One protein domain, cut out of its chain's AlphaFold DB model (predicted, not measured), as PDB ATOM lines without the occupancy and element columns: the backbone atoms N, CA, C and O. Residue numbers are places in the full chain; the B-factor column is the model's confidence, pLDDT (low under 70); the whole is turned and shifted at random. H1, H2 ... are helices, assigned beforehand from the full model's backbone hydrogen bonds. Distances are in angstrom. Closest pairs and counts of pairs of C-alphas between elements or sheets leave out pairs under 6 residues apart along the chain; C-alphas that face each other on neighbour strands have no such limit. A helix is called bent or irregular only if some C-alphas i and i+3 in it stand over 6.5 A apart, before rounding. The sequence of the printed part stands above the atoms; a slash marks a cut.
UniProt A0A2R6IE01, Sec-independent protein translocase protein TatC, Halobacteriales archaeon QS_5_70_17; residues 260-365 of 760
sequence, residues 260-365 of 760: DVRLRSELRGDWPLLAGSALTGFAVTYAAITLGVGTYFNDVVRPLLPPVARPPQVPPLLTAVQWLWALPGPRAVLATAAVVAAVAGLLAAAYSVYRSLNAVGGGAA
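What this domain is: This is residues 260 to 365 of the 760 residues of the protein "Sec-independent protein translocase protein TatC" of Halobacteriales archaeon QS_5_70_17 (UniProt A0A2R6IE01). Two long helices, H2 and H5, run opposite ways and cross as a narrow X, packed on each other over a long stretch. Short H1 crosses H5 towards one end of this pair; at the other end H3 turns away from the pair, residues 304 to 309 stick out, and the link folds back to H4, which packs crosswise on the first part of H5. The printed part has 106 residues with five named helices, H1 to H5 in order along the chain, and no named strand; the class is all helix. It is only just loose, close to extended, with a radius of gyration of the C-alphas of 19.3 A and spans of 57 by 35 by 20 A.

Where its parts are: H1 is residues 263 to 269, beginning at C-alpha 263 (-28.849, 21.309, 16.319). H2 is residues 271 to 290, 27.9 A long from first to last C-alpha, and ends at C-alpha 290 (-64.087, 28.629, 11.243). H3 is residues 293 to 304, 15.9 A long; it is neither bent nor irregular, but only just: C-alphas 299 and 302 are 6.5 A apart. H4 is residues 317 to 325, 12.4 A long. H5 is residues 329 to 361, the longest helix at 46.8 A, ending at C-alpha 361 (-20.737, 28.402, 6.121).

How they stand to each other: H5 is the hub, touching H1, H2 and H4. H2 and H5 touch at a shallow tilt of 31 degrees, opposite ways; their closest C-alphas, of Ala 278 and Ala 341, are 4.0 A apart. H1 touches H5 at residues 349 to 356 alone, about perpendicular at 75 degrees, the closest C-alphas being Leu 267 and Ala 349 at 6.5 A. H4 touches H5 at residues 329 to 336 alone, about perpendicular at 85 degrees, with the C-alphas of Gln 322 and Ala 332 closest at 5.2 A. H2 and H4 only just touch, only at their ends, with 3 pairs of C-alphas within 8 A; the closest are Ile 289 and Leu 317, 5.5 A apart. H3 and H4 are close but not clearly touching, with the C-alphas of Gly 294 and Leu 317 closest at 5.9 A. H2 and H3 meet only through their link, and H3 and H5 are apart. Every O i to N i+4 pair is within hydrogen-bond range in H1, H2, H4 and H5; in H3, 5 of 8 are.

The domain as a whole: The C-alphas farthest apart, of Asp 260 and Pro 307, are 58.3 A apart. The printed part has no cut. The link from H3 to H4, 12 residues, is long; the other links are tight. Residues 304 to 309 stand free. The mean pLDDT of the printed part is 78.3, and 19 residues are under 70, among them residues 307 to 309 and 358 to 365.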
ATOM      1  N   ASP A 260     -20.223  21.538  12.615       58.66
ATOM      2  CA  ASP A 260     -20.023  22.587  13.627       58.66
ATOM      3  C   ASP A 260     -21.314  23.017  14.342       58.66
ATOM      4  O   ASP A 260     -21.286  23.584  15.438       58.66
ATOM      5  N   VAL A 261     -22.485  22.696  13.780       62.41
ATOM      6  CA  VAL A 261     -23.771  23.179  14.306       62.41
ATOM      7  C   VAL A 261     -24.409  22.193  15.286       62.41
ATOM      8  O   VAL A 261     -24.932  21.131  14.936       62.41
ATOM      9  N   ARG A 262     -24.481  22.601  16.557       72.75
ATOM     10  CA  ARG A 262     -25.246  21.906  17.604       72.75
ATOM     11  C   ARG A 262     -26.752  22.145  17.419       72.75
ATOM     12  O   ARG A 262     -27.346  23.015  18.049       72.75
ATOM     13  N   LEU A 263     -27.403  21.288  16.628       71.25
ATOM     14  CA  LEU A 263     -28.849  21.309  16.319       71.25
ATOM     15  C   LEU A 263     -29.771  21.604  17.522       71.25
ATOM     16  O   LEU A 263     -30.767  22.311  17.405       71.25
ATOM     17  N   ARG A 264     -29.447  21.061  18.702       76.44
ATOM     18  CA  ARG A 264     -30.268  21.220  19.912       76.44
ATOM     19  C   ARG A 264     -30.151  22.604  20.558       76.44
ATOM     20  O   ARG A 264     -31.125  23.036  21.171       76.44
ATOM     21  N   SER A 265     -28.991  23.260  20.493       76.75
ATOM     22  CA  SER A 265     -28.844  24.620  21.031       76.75
ATOM     23  C   SER A 265     -29.496  25.637  20.107       76.75
ATOM     24  O   SER A 265     -30.195  26.507  20.608       76.75
ATOM     25  N   GLU A 266     -29.373  25.451  18.791       78.50
ATOM     26  CA  GLU A 266     -29.953  26.361  17.798       78.50
ATOM     27  C   GLU A 266     -31.484  26.395  17.876       78.50
ATOM     28  O   GLU A 266     -32.090  27.443  18.072       78.50
ATOM     29  N   LEU A 267     -32.125  25.219  17.866       79.31
ATOM     30  CA  LEU A 267     -33.584  25.115  17.998       79.31
ATOM     31  C   LEU A 267     -34.105  25.641  19.343       79.31
ATOM     32  O   LEU A 267     -35.272  26.008  19.459       79.31
ATOM     33  N   ARG A 268     -33.262  25.641  20.382       81.62
ATOM     34  CA  ARG A 268     -33.619  26.181  21.697       81.62
ATOM     35  C   ARG A 268     -33.420  27.700  21.758       81.62
ATOM     36  O   ARG A 268     -34.202  28.351  22.444       81.62
ATOM     37  N   GLY A 269     -32.430  28.243  21.046       80.56
ATOM     38  CA  GLY A 269     -32.220  29.683  20.872       80.56
ATOM     39  C   GLY A 269     -33.349  30.331  20.071       80.56
ATOM     40  O   GLY A 269     -33.937  31.312  20.520       80.56
ATOM     41  N   ASP A 270     -33.759  29.690  18.975       85.19
ATOM     42  CA  ASP A 270     -34.835  30.159  18.092       85.19
ATOM     43  C   ASP A 270     -36.232  29.642  18.492       85.19
ATOM     44  O   ASP A 270     -37.183  29.692  17.708       85.19
ATOM     45  N   TRP A 271     -36.414  29.181  19.736       84.44
ATOM     46  CA  TRP A 271     -37.716  28.702  20.218       84.44
ATOM     47  C   TRP A 271     -38.875  29.701  20.009       84.44
ATOM     48  O   TRP A 271     -39.964  29.250  19.646       84.44
ATOM     49  N   PRO A 272     -38.695  31.034  20.157       90.31
ATOM     50  CA  PRO A 272     -39.751  31.998  19.842       90.31
ATOM     51  C   PRO A 272     -40.201  31.957  18.376       90.31
ATOM     52  O   PRO A 272     -41.393  32.080  18.107       90.31
ATOM     53  N   LEU A 273     -39.280  31.731  17.434       87.00
ATOM     54  CA  LEU A 273     -39.594  31.601  16.007       87.00
ATOM     55  C   LEU A 273     -40.358  30.298  15.730       87.00
ATOM     56  O   LEU A 273     -41.346  30.298  14.993       87.00
ATOM     57  N   LEU A 274     -39.950  29.194  16.360       86.56
ATOM     58  CA  LEU A 274     -40.613  27.889  16.238       86.56
ATOM     59  C   LEU A 274     -42.029  27.911  16.819       86.56
ATOM     60  O   LEU A 274     -42.992  27.537  16.153       86.56
ATOM     61  N   ALA A 275     -42.166  28.379  18.060       87.38
ATOM     62  CA  ALA A 275     -43.452  28.469  18.736       87.38
ATOM     63  C   ALA A 275     -44.356  29.518  18.072       87.38
ATOM     64  O   ALA A 275     -45.545  29.267  17.887       87.38
ATOM     65  N   GLY A 276     -43.798  30.662  17.667       89.12
ATOM     66  CA  GLY A 276     -44.520  31.732  16.985       89.12
ATOM     67  C   GLY A 276     -45.048  31.306  15.616       89.12
ATOM     68  O   GLY A 276     -46.223  31.528  15.325       89.12
ATOM     69  N   SER A 277     -44.232  30.636  14.797       86.31
ATOM     70  CA  SER A 277     -44.662  30.108  13.492       86.31
ATOM     71  C   SER A 277     -45.709  29.002  13.630       86.31
ATOM     72  O   SER A 277     -46.720  29.039  12.928       86.31
ATOM     73  N   ALA A 278     -45.536  28.070  14.573       87.19
ATOM     74  CA  ALA A 278     -46.520  27.028  14.852       87.19
ATOM     75  C   ALA A 278     -47.851  27.617  15.352       87.19
ATOM     76  O   ALA A 278     -48.912  27.252  14.848       87.19
ATOM     77  N   LEU A 279     -47.809  28.570  16.291       90.88
ATOM     78  CA  LEU A 279     -49.000  29.244  16.816       90.88
ATOM     79  C   LEU A 279     -49.710  30.056  15.729       90.88
ATOM     80  O   LEU A 279     -50.934  30.006  15.630       90.88
ATOM     81  N   THR A 280     -48.953  30.765  14.892       89.81
ATOM     82  CA  THR A 280     -49.502  31.527  13.764       89.81
ATOM     83  C   THR A 280     -50.145  30.590  12.747       89.81
ATOM     84  O   THR A 280     -51.291  30.803  12.365       89.81
ATOM     85  N   GLY A 281     -49.460  29.506  12.366       85.88
ATOM     86  CA  GLY A 281     -50.001  28.483  11.471       85.88
ATOM     87  C   GLY A 281     -51.289  27.862  12.015       85.88
ATOM     88  O   GLY A 281     -52.270  27.740  11.280       85.88
ATOM     89  N   PHE A 282     -51.325  27.555  13.315       92.00
ATOM     90  CA  PHE A 282     -52.526  27.081  13.997       92.00
ATOM     91  C   PHE A 282     -53.660  28.109  13.932       92.00
ATOM     92  O   PHE A 282     -54.751  27.794  13.460       92.00
ATOM     93  N   ALA A 283     -53.406  29.337  14.394       89.19
ATOM     94  CA  ALA A 283     -54.411  30.387  14.526       89.19
ATOM     95  C   ALA A 283     -54.991  30.795  13.168       89.19
ATOM     96  O   ALA A 283     -56.209  30.880  13.032       89.19
ATOM     97  N   VAL A 284     -54.137  30.976  12.154       89.12
ATOM     98  CA  VAL A 284     -54.553  31.310  10.785       89.12
ATOM     99  C   VAL A 284     -55.392  30.187  10.191       89.12
ATOM    100  O   VAL A 284     -56.461  30.456   9.654       89.12
ATOM    101  N   THR A 285     -54.966  28.928  10.327       84.88
ATOM    102  CA  THR A 285     -55.718  27.781   9.791       84.88
ATOM    103  C   THR A 285     -57.063  27.620  10.493       84.88
ATOM    104  O   THR A 285     -58.094  27.455   9.843       84.88
ATOM    105  N   TYR A 286     -57.071  27.710  11.824       87.81
ATOM    106  CA  TYR A 286     -58.285  27.623  12.626       87.81
ATOM    107  C   TYR A 286     -59.267  28.745  12.271       87.81
ATOM    108  O   TYR A 286     -60.440  28.474  12.012       87.81
ATOM    109  N   ALA A 287     -58.791  29.992  12.196       86.19
ATOM    110  CA  ALA A 287     -59.593  31.141  11.791       86.19
ATOM    111  C   ALA A 287     -60.102  30.990  10.352       86.19
ATOM    112  O   ALA A 287     -61.289  31.166  10.113       86.19
ATOM    113  N   ALA A 288     -59.256  30.586   9.400       84.69
ATOM    114  CA  ALA A 288     -59.649  30.439   8.002       84.69
ATOM    115  C   ALA A 288     -60.783  29.418   7.808       84.69
ATOM    116  O   ALA A 288     -61.710  29.650   7.029       84.69
ATOM    117  N   ILE A 289     -60.736  28.298   8.538       82.88
ATOM    118  CA  ILE A 289     -61.774  27.270   8.451       82.88
ATOM    119  C   ILE A 289     -63.046  27.701   9.197       82.88
ATOM    120  O   ILE A 289     -64.141  27.534   8.666       82.88
ATOM    121  N   THR A 290     -62.925  28.264  10.405       82.88
ATOM    122  CA  THR A 290     -64.087  28.629  11.243       82.88
ATOM    123  C   THR A 290     -64.815  29.883  10.775       82.88
ATOM    124  O   THR A 290     -66.038  29.927  10.850       82.88
ATOM    125  N   LEU A 291     -64.092  30.874  10.249       84.38
ATOM    126  CA  LEU A 291     -64.674  32.063   9.624       84.38
ATOM    127  C   LEU A 291     -65.279  31.755   8.248       84.38
ATOM    128  O   LEU A 291     -65.954  32.605   7.680       84.38
ATOM    129  N   GLY A 292     -65.036  30.556   7.705       81.94
ATOM    130  CA  GLY A 292     -65.568  30.148   6.412       81.94
ATOM    131  C   GLY A 292     -64.940  30.926   5.259       81.94
ATOM    132  O   GLY A 292     -65.647  31.494   4.437       81.94
ATOM    133  N   VAL A 293     -63.609  30.950   5.142       78.38
ATOM    134  CA  VAL A 293     -62.936  31.662   4.033       78.38
ATOM    135  C   VAL A 293     -63.432  31.196   2.657       78.38
ATOM    136  O   VAL A 293     -63.586  32.019   1.758       78.38
ATOM    137  N   GLY A 294     -63.755  29.907   2.500       73.62
ATOM    138  CA  GLY A 294     -64.360  29.383   1.268       73.62
ATOM    139  C   GLY A 294     -65.739  29.985   0.962       73.62
ATOM    140  O   GLY A 294     -65.991  30.394  -0.167       73.62
ATOM    141  N   THR A 295     -66.607  30.124   1.970       80.00
ATOM    142  CA  THR A 295     -67.933  30.744   1.798       80.00
ATOM    143  C   THR A 295     -67.808  32.247   1.574       80.00
ATOM    144  O   THR A 295     -68.410  32.777   0.650       80.00
ATOM    145  N   TYR A 296     -66.924  32.924   2.312       81.38
ATOM    146  CA  TYR A 296     -66.618  34.338   2.089       81.38
ATOM    147  C   TYR A 296     -66.129  34.608   0.659       81.38
ATOM    148  O   TYR A 296     -66.584  35.547   0.007       81.38
ATOM    149  N   PHE A 297     -65.232  33.765   0.137       80.19
ATOM    150  CA  PHE A 297     -64.787  33.865  -1.248       80.19
ATOM    151  C   PHE A 297     -65.955  33.704  -2.228       80.19
ATOM    152  O   PHE A 297     -66.089  34.514  -3.145       80.19
ATOM    153  N   ASN A 298     -66.822  32.709  -2.020       83.06
ATOM    154  CA  ASN A 298     -67.970  32.453  -2.893       83.06
ATOM    155  C   ASN A 298     -69.015  33.572  -2.875       83.06
ATOM    156  O   ASN A 298     -69.582  33.874  -3.926       83.06
ATOM    157  N   ASP A 299     -69.246  34.182  -1.714       84.56
ATOM    158  CA  ASP A 299     -70.332  35.141  -1.505       84.56
ATOM    159  C   ASP A 299     -69.906  36.586  -1.793       84.56
ATOM    160  O   ASP A 299     -70.722  37.402  -2.218       84.56
ATOM    161  N   VAL A 300     -68.625  36.914  -1.588       83.94
ATOM    162  CA  VAL A 300     -68.119  38.293  -1.680       83.94
ATOM    163  C   VAL A 300     -67.180  38.479  -2.864       83.94
ATOM    164  O   VAL A 300     -67.360  39.404  -3.649       83.94
ATOM    165  N   VAL A 301     -66.176  37.613  -3.022       81.62
ATOM    166  CA  VAL A 301     -65.108  37.812  -4.020       81.62
ATOM    167  C   VAL A 301     -65.531  37.311  -5.399       81.62
ATOM    168  O   VAL A 301     -65.371  38.000  -6.406       81.62
ATOM    169  N   ARG A 302     -66.109  36.113  -5.461       82.56
ATOM    170  CA  ARG A 302     -66.504  35.448  -6.703       82.56
ATOM    171  C   ARG A 302     -67.551  36.228  -7.517       82.56
ATOM    172  O   ARG A 302     -67.396  36.272  -8.739       82.56
ATOM    173  N   PRO A 303     -68.576  36.876  -6.929       85.69
ATOM    174  CA  PRO A 303     -69.554  37.643  -7.706       85.69
ATOM    175  C   PRO A 303     -68.966  38.895  -8.369       85.69
ATOM    176  O   PRO A 303     -69.465  39.300  -9.423       85.69
ATOM    177  N   LEU A 304     -67.894  39.464  -7.796       85.31
ATOM    178  CA  LEU A 304     -67.182  40.632  -8.331       85.31
ATOM    179  C   LEU A 304     -66.381  40.311  -9.602       85.31
ATOM    180  O   LEU A 304     -66.063  41.214 -10.373       85.31
ATOM    181  N   LEU A 305     -66.064  39.035  -9.841       80.94
ATOM    182  CA  LEU A 305     -65.344  38.602 -11.036       80.94
ATOM    183  C   LEU A 305     -66.286  38.541 -12.256       80.94
ATOM    184  O   LEU A 305     -67.454  38.148 -12.120       80.94
ATOM    185  N   PRO A 306     -65.806  38.892 -13.467       77.75
ATOM    186  CA  PRO A 306     -66.615  38.812 -14.680       77.75
ATOM    187  C   PRO A 306     -67.009  37.354 -14.972       77.75
ATOM    188  O   PRO A 306     -66.191  36.467 -14.738       77.75
ATOM    189  N   PRO A 307     -68.214  37.072 -15.514       68.88
ATOM    190  CA  PRO A 307     -68.740  35.707 -15.659       68.88
ATOM    191  C   PRO A 307     -67.800  34.709 -16.350       68.88
ATOM    192  O   PRO A 307     -67.732  33.557 -15.942       68.88
ATOM    193  N   VAL A 308     -67.041  35.169 -17.348       62.22
ATOM    194  CA  VAL A 308     -66.040  34.368 -18.076       62.22
ATOM    195  C   VAL A 308     -64.826  33.993 -17.220       62.22
ATOM    196  O   VAL A 308     -64.208  32.972 -17.484       62.22
ATOM    197  N   ALA A 309     -64.482  34.793 -16.209       66.25
ATOM    198  CA  ALA A 309     -63.322  34.583 -15.340       66.25
ATOM    199  C   ALA A 309     -63.696  34.121 -13.925       66.25
ATOM    200  O   ALA A 309     -62.834  34.089 -13.047       66.25
ATOM    201  N   ARG A 310     -64.973  33.803 -13.672       72.75
ATOM    202  CA  ARG A 310     -65.412  33.327 -12.360       72.75
ATOM    203  C   ARG A 310     -64.864  31.921 -12.120       72.75
ATOM    204  O   ARG A 310     -65.258  31.006 -12.843       72.75
ATOM    205  N   PRO A 311     -64.014  31.723 -11.101       68.25
ATOM    206  CA  PRO A 311     -63.589  30.390 -10.724       68.25
ATOM    207  C   PRO A 311     -64.774  29.589 -10.157       68.25
ATOM    208  O   PRO A 311     -65.815  30.167  -9.788       68.25
ATOM    209  N   PRO A 312     -64.631  28.256 -10.081       66.25
ATOM    210  CA  PRO A 312     -65.593  27.412  -9.393       66.25
ATOM    211  C   PRO A 312     -65.869  27.871  -7.968       66.25
ATOM    212  O   PRO A 312     -65.065  28.569  -7.344       66.25
ATOM    213  N   GLN A 313     -67.031  27.460  -7.461       71.81
ATOM    214  CA  GLN A 313     -67.304  27.587  -6.039       71.81
ATOM    215  C   GLN A 313     -66.270  26.775  -5.274       71.81
ATOM    216  O   GLN A 313     -65.947  25.647  -5.640       71.81
ATOM    217  N   VAL A 314     -65.723  27.381  -4.230       69.75
ATOM    218  CA  VAL A 314     -64.826  26.689  -3.320       69.75
ATOM    219  C   VAL A 314     -65.708  26.071  -2.237       69.75
ATOM    220  O   VAL A 314     -66.361  26.827  -1.510       69.75
ATOM    221  N   PRO A 315     -65.782  24.737  -2.104       67.44
ATOM    222  CA  PRO A 315     -66.550  24.116  -1.040       67.44
ATOM    223  C   PRO A 315     -66.076  24.643   0.323       67.44
ATOM    224  O   PRO A 315     -64.898  24.995   0.480       67.44
ATOM    225  N   PRO A 316     -66.965  24.717   1.331       76.81
ATOM    226  CA  PRO A 316     -66.579  25.177   2.656       76.81
ATOM    227  C   PRO A 316     -65.376  24.375   3.162       76.81
ATOM    228  O   PRO A 316     -65.435  23.152   3.246       76.81
ATOM    229  N   LEU A 317     -64.286  25.050   3.546       74.00
ATOM    230  CA  LEU A 317     -63.067  24.372   4.019       74.00
ATOM    231  C   LEU A 317     -63.357  23.379   5.157       74.00
ATOM    232  O   LEU A 317     -62.699  22.349   5.273       74.00
ATOM    233  N   LEU A 318     -64.380  23.666   5.965       77.75
ATOM    234  CA  LEU A 318     -64.845  22.794   7.034       77.75
ATOM    235  C   LEU A 318     -65.283  21.412   6.532       77.75
ATOM    236  O   LEU A 318     -64.936  20.418   7.168       77.75
ATOM    237  N   THR A 319     -66.022  21.324   5.422       74.25
ATOM    238  CA  THR A 319     -66.504  20.033   4.908       74.25
ATOM    239  C   THR A 319     -65.339  19.211   4.373       74.25
ATOM    240  O   THR A 319     -65.182  18.058   4.765       74.25
ATOM    241  N   ALA A 320     -64.458  19.819   3.574       69.31
ATOM    242  CA  ALA A 320     -63.257  19.163   3.055       69.31
ATOM    243  C   ALA A 320     -62.376  18.593   4.183       69.31
ATOM    244  O   ALA A 320     -61.914  17.453   4.123       69.31
ATOM    245  N   VAL A 321     -62.197  19.361   5.260       74.81
ATOM    246  CA  VAL A 321     -61.400  18.965   6.426       74.81
ATOM    247  C   VAL A 321     -62.063  17.845   7.244       74.81
ATOM    248  O   VAL A 321     -61.371  16.943   7.713       74.81
ATOM    249  N   GLN A 322     -63.391  17.850   7.397       76.75
ATOM    250  CA  GLN A 322     -64.127  16.751   8.044       76.75
ATOM    251  C   GLN A 322     -63.937  15.425   7.307       76.75
ATOM    252  O   GLN A 322     -63.688  14.403   7.948       76.75
ATOM    253  N   TRP A 323     -64.012  15.452   5.973       70.69
ATOM    254  CA  TRP A 323     -63.785  14.281   5.130       70.69
ATOM    255  C   TRP A 323     -62.345  13.780   5.215       70.69
ATOM    256  O   TRP A 323     -62.138  12.590   5.432       70.69
ATOM    257  N   LEU A 324     -61.366  14.688   5.129       69.62
ATOM    258  CA  LEU A 324     -59.942  14.348   5.183       69.62
ATOM    259  C   LEU A 324     -59.566  13.589   6.465       69.62
ATOM    260  O   LEU A 324     -58.789  12.639   6.417       69.62
ATOM    261  N   TRP A 325     -60.111  14.009   7.607       76.00
ATOM    262  CA  TRP A 325     -59.796  13.407   8.905       76.00
ATOM    263  C   TRP A 325     -60.776  12.322   9.346       76.00
ATOM    264  O   TRP A 325     -60.519  11.662  10.351       76.00
ATOM    265  N   ALA A 326     -61.905  12.159   8.651       75.44
ATOM    266  CA  ALA A 326     -63.048  11.377   9.124       75.44
ATOM    267  C   ALA A 326     -63.464  11.748  10.569       75.44
ATOM    268  O   ALA A 326     -63.839  10.892  11.374       75.44
ATOM    269  N   LEU A 327     -63.375  13.040  10.915       81.44
ATOM    270  CA  LEU A 327     -63.657  13.566  12.252       81.44
ATOM    271  C   LEU A 327     -64.825  14.569  12.228       81.44
ATOM    272  O   LEU A 327     -65.003  15.292  11.248       81.44
ATOM    273  N   PRO A 328     -65.587  14.697  13.335       79.06
ATOM    274  CA  PRO A 328     -66.587  15.752  13.483       79.06
ATOM    275  C   PRO A 328     -65.952  17.145  13.397       79.06
ATOM    276  O   PRO A 328     -64.826  17.332  13.865       79.06
ATOM    277  N   GLY A 329     -66.703  18.131  12.893       81.69
ATOM    278  CA  GLY A 329     -66.234  19.493  12.592       81.69
ATOM    279  C   GLY A 329     -65.182  20.070  13.536       81.69
ATOM    280  O   GLY A 329     -64.057  20.278  13.093       81.69
ATOM    281  N   PRO A 330     -65.471  20.259  14.836       83.94
ATOM    282  CA  PRO A 330     -64.512  20.873  15.754       83.94
ATOM    283  C   PRO A 330     -63.186  20.105  15.853       83.94
ATOM    284  O   PRO A 330     -62.118  20.707  15.910       83.94
ATOM    285  N   ARG A 331     -63.234  18.767  15.828       83.38
ATOM    286  CA  ARG A 331     -62.039  17.916  15.929       83.38
ATOM    287  C   ARG A 331     -61.239  17.906  14.630       83.38
ATOM    288  O   ARG A 331     -60.016  17.922  14.687       83.38
ATOM    289  N   ALA A 332     -61.912  17.922  13.483       82.81
ATOM    290  CA  ALA A 332     -61.264  17.979  12.177       82.81
ATOM    291  C   ALA A 332     -60.523  19.312  11.963       82.81
ATOM    292  O   ALA A 332     -59.387  19.329  11.482       82.81
ATOM    293  N   VAL A 333     -61.133  20.427  12.390       84.94
ATOM    294  CA  VAL A 333     -60.500  21.756  12.360       84.94
ATOM    295  C   VAL A 333     -59.249  21.771  13.231       84.94
ATOM    296  O   VAL A 333     -58.189  22.178  12.763       84.94
ATOM    297  N   LEU A 334     -59.346  21.281  14.471       85.81
ATOM    298  CA  LEU A 334     -58.203  21.210  15.383       85.81
ATOM    299  C   LEU A 334     -57.089  20.307  14.843       85.81
ATOM    300  O   LEU A 334     -55.926  20.692  14.910       85.81
ATOM    301  N   ALA A 335     -57.426  19.146  14.274       83.75
ATOM    302  CA  ALA A 335     -56.451  18.235  13.673       83.75
ATOM    303  C   ALA A 335     -55.707  18.893  12.500       83.75
ATOM    304  O   ALA A 335     -54.482  18.836  12.429       83.75
ATOM    305  N   THR A 336     -56.431  19.596  11.627       83.62
ATOM    306  CA  THR A 336     -55.829  20.311  10.491       83.62
ATOM    307  C   THR A 336     -54.954  21.464  10.953       83.62
ATOM    308  O   THR A 336     -53.810  21.572  10.522       83.62
ATOM    309  N   ALA A 337     -55.457  22.295  11.868       85.19
ATOM    310  CA  ALA A 337     -54.694  23.400  12.432       85.19
ATOM    311  C   ALA A 337     -53.429  22.902  13.151       85.19
ATOM    312  O   ALA A 337     -52.374  23.512  13.010       85.19
ATOM    313  N   ALA A 338     -53.498  21.767  13.855       85.12
ATOM    314  CA  ALA A 338     -52.345  21.142  14.498       85.12
ATOM    315  C   ALA A 338     -51.315  20.617  13.487       85.12
ATOM    316  O   ALA A 338     -50.117  20.806  13.693       85.12
ATOM    317  N   VAL A 339     -51.749  20.002  12.379       83.88
ATOM    318  CA  VAL A 339     -50.827  19.573  11.313       83.88
ATOM    319  C   VAL A 339     -50.158  20.770  10.650       83.88
ATOM    320  O   VAL A 339     -48.939  20.765  10.505       83.88
ATOM    321  N   VAL A 340     -50.911  21.816  10.298       84.81
ATOM    322  CA  VAL A 340     -50.324  23.028   9.706       84.81
ATOM    323  C   VAL A 340     -49.361  23.701  10.684       84.81
ATOM    324  O   VAL A 340     -48.286  24.125  10.274       84.81
ATOM    325  N   ALA A 341     -49.685  23.731  11.979       86.12
ATOM    326  CA  ALA A 341     -48.786  24.220  13.020       86.12
ATOM    327  C   ALA A 341     -47.490  23.404  13.107       86.12
ATOM    328  O   ALA A 341     -46.405  23.977  13.180       86.12
ATOM    329  N   ALA A 342     -47.588  22.072  13.059       83.12
ATOM    330  CA  ALA A 342     -46.427  21.189  13.069       83.12
ATOM    331  C   ALA A 342     -45.553  21.390  11.825       83.12
ATOM    332  O   ALA A 342     -44.334  21.473  11.942       83.12
ATOM    333  N   VAL A 343     -46.164  21.526  10.643       82.62
ATOM    334  CA  VAL A 343     -45.449  21.815   9.392       82.62
ATOM    335  C   VAL A 343     -44.790  23.193   9.452       82.62
ATOM    336  O   VAL A 343     -43.609  23.300   9.144       82.62
ATOM    337  N   ALA A 344     -45.498  24.232   9.895       83.62
ATOM    338  CA  ALA A 344     -44.943  25.578  10.042       83.62
ATOM    339  C   ALA A 344     -43.761  25.602  11.023       83.62
ATOM    340  O   ALA A 344     -42.720  26.172  10.707       83.62
ATOM    341  N   GLY A 345     -43.883  24.912  12.161       83.56
ATOM    342  CA  GLY A 345     -42.795  24.753  13.123       83.56
ATOM    343  C   GLY A 345     -41.604  23.978  12.549       83.56
ATOM    344  O   GLY A 345     -40.461  24.376  12.754       83.56
ATOM    345  N   LEU A 346     -41.846  22.912  11.778       83.25
ATOM    346  CA  LEU A 346     -40.789  22.167  11.080       83.25
ATOM    347  C   LEU A 346     -40.090  23.015  10.014       83.25
ATOM    348  O   LEU A 346     -38.876  22.918   9.869       83.25
ATOM    349  N   LEU A 347     -40.824  23.858   9.287       84.25
ATOM    350  CA  LEU A 347     -40.245  24.777   8.308       84.25
ATOM    351  C   LEU A 347     -39.446  25.889   8.976       84.25
ATOM    352  O   LEU A 347     -38.369  26.224   8.496       84.25
ATOM    353  N   ALA A 348     -39.928  26.421  10.096       84.44
ATOM    354  CA  ALA A 348     -39.175  27.379  10.891       84.44
ATOM    355  C   ALA A 348     -37.904  26.749  11.476       84.44
ATOM    356  O   ALA A 348     -36.866  27.395  11.471       84.44
ATOM    357  N   ALA A 349     -37.952  25.479  11.893       82.75
ATOM    358  CA  ALA A 349     -36.776  24.722  12.329       82.75
ATOM    359  C   ALA A 349     -35.793  24.474  11.182       82.75
ATOM    360  O   ALA A 349     -34.587  24.641  11.336       82.75
ATOM    361  N   ALA A 350     -36.302  24.102  10.010       81.62
ATOM    362  CA  ALA A 350     -35.507  23.964   8.799       81.62
ATOM    363  C   ALA A 350     -34.843  25.297   8.417       81.62
ATOM    364  O   ALA A 350     -33.674  25.318   8.038       81.62
ATOM    365  N   TYR A 351     -35.568  26.408   8.554       84.00
ATOM    366  CA  TYR A 351     -35.070  27.751   8.285       84.00
ATOM    367  C   TYR A 351     -34.049  28.225   9.324       84.00
ATOM    368  O   TYR A 351     -33.025  28.767   8.930       84.00
ATOM    369  N   SER A 352     -34.283  28.001  10.621       82.75
ATOM    370  CA  SER A 352     -33.341  28.382  11.682       82.75
ATOM    371  C   SER A 352     -32.017  27.647  11.514       82.75
ATOM    372  O   SER A 352     -30.961  28.267  11.512       82.75
ATOM    373  N   VAL A 353     -32.088  26.336  11.263       79.19
ATOM    374  CA  VAL A 353     -30.915  25.504  10.977       79.19
ATOM    375  C   VAL A 353     -30.231  25.964   9.691       79.19
ATOM    376  O   VAL A 353     -29.015  26.101   9.662       79.19
ATOM    377  N   TYR A 354     -30.988  26.244   8.628       78.75
ATOM    378  CA  TYR A 354     -30.421  26.794   7.397       78.75
ATOM    379  C   TYR A 354     -29.686  28.118   7.652       78.75
ATOM    380  O   TYR A 354     -28.556  28.274   7.208       78.75
ATOM    381  N   ARG A 355     -30.307  29.054   8.376       82.69
ATOM    382  CA  ARG A 355     -29.750  30.373   8.693       82.69
ATOM    383  C   ARG A 355     -28.456  30.249   9.488       82.69
ATOM    384  O   ARG A 355     -27.471  30.868   9.107       82.69
ATOM    385  N   SER A 356     -28.436  29.412  10.525       75.25
ATOM    386  CA  SER A 356     -27.241  29.187  11.341       75.25
ATOM    387  C   SER A 356     -26.113  28.545  10.530       75.25
ATOM    388  O   SER A 356     -24.962  28.941  10.642       75.25
ATOM    389  N   LEU A 357     -26.440  27.576   9.673       72.12
ATOM    390  CA  LEU A 357     -25.466  26.919   8.800       72.12
ATOM    391  C   LEU A 357     -24.919  27.850   7.725       72.12
ATOM    392  O   LEU A 357     -23.776  27.691   7.327       72.12
ATOM    393  N   ASN A 358     -25.725  28.789   7.232       69.75
ATOM    394  CA  ASN A 358     -25.286  29.761   6.239       69.75
ATOM    395  C   ASN A 358     -24.418  30.857   6.875       69.75
ATOM    396  O   ASN A 358     -23.482  31.314   6.234       69.75
ATOM    397  N   ALA A 359     -24.699  31.225   8.129       67.31
ATOM    398  CA  ALA A 359     -23.855  32.124   8.916       67.31
ATOM    399  C   ALA A 359     -22.486  31.491   9.222       67.31
ATOM    400  O   ALA A 359     -21.459  32.132   9.055       67.31
ATOM    401  N   VAL A 360     -22.456  30.202   9.583       57.69
ATOM    402  CA  VAL A 360     -21.202  29.454   9.806       57.69
ATOM    403  C   VAL A 360     -20.487  29.132   8.483       57.69
ATOM    404  O   VAL A 360     -19.269  29.206   8.385       57.69
ATOM    405  N   GLY A 361     -21.245  28.794   7.437       49.00
ATOM    406  CA  GLY A 361     -20.737  28.402   6.121       49.00
ATOM    407  C   GLY A 361     -20.181  29.546   5.271       49.00
ATOM    408  O   GLY A 361     -19.577  29.265   4.239       49.00
ATOM    409  N   GLY A 362     -20.331  30.805   5.702       49.06
ATOM    410  CA  GLY A 362     -19.578  31.936   5.150       49.06
ATOM    411  C   GLY A 362     -18.056  31.753   5.251       49.06
ATOM    412  O   GLY A 362     -17.346  32.318   4.432       49.06
ATOM    413  N   GLY A 363     -17.575  30.897   6.167       45.19
ATOM    414  CA  GLY A 363     -16.164  30.499   6.293       45.19
ATOM    415  C   GLY A 363     -15.806  29.124   5.697       45.19
ATOM    416  O   GLY A 363     -14.697  28.643   5.907       45.19
ATOM    417  N   ALA A 364     -16.720  28.455   4.981       44.44
ATOM    418  CA  ALA A 364     -16.559  27.062   4.534       44.44
ATOM    419  C   ALA A 364     -16.348  26.894   3.015       44.44
ATOM    420  O   ALA A 364     -16.731  25.861   2.455       44.44
ATOM    421  N   ALA A 365     -15.781  27.885   2.320       53.66
ATOM    422  CA  ALA A 365     -15.141  27.581   1.037       53.66
ATOM    423  C   ALA A 365     -13.783  26.890   1.309       53.66
ATOM    424  O   ALA A 365     -13.205  27.109   2.378       53.66
TER     425      ALA A 365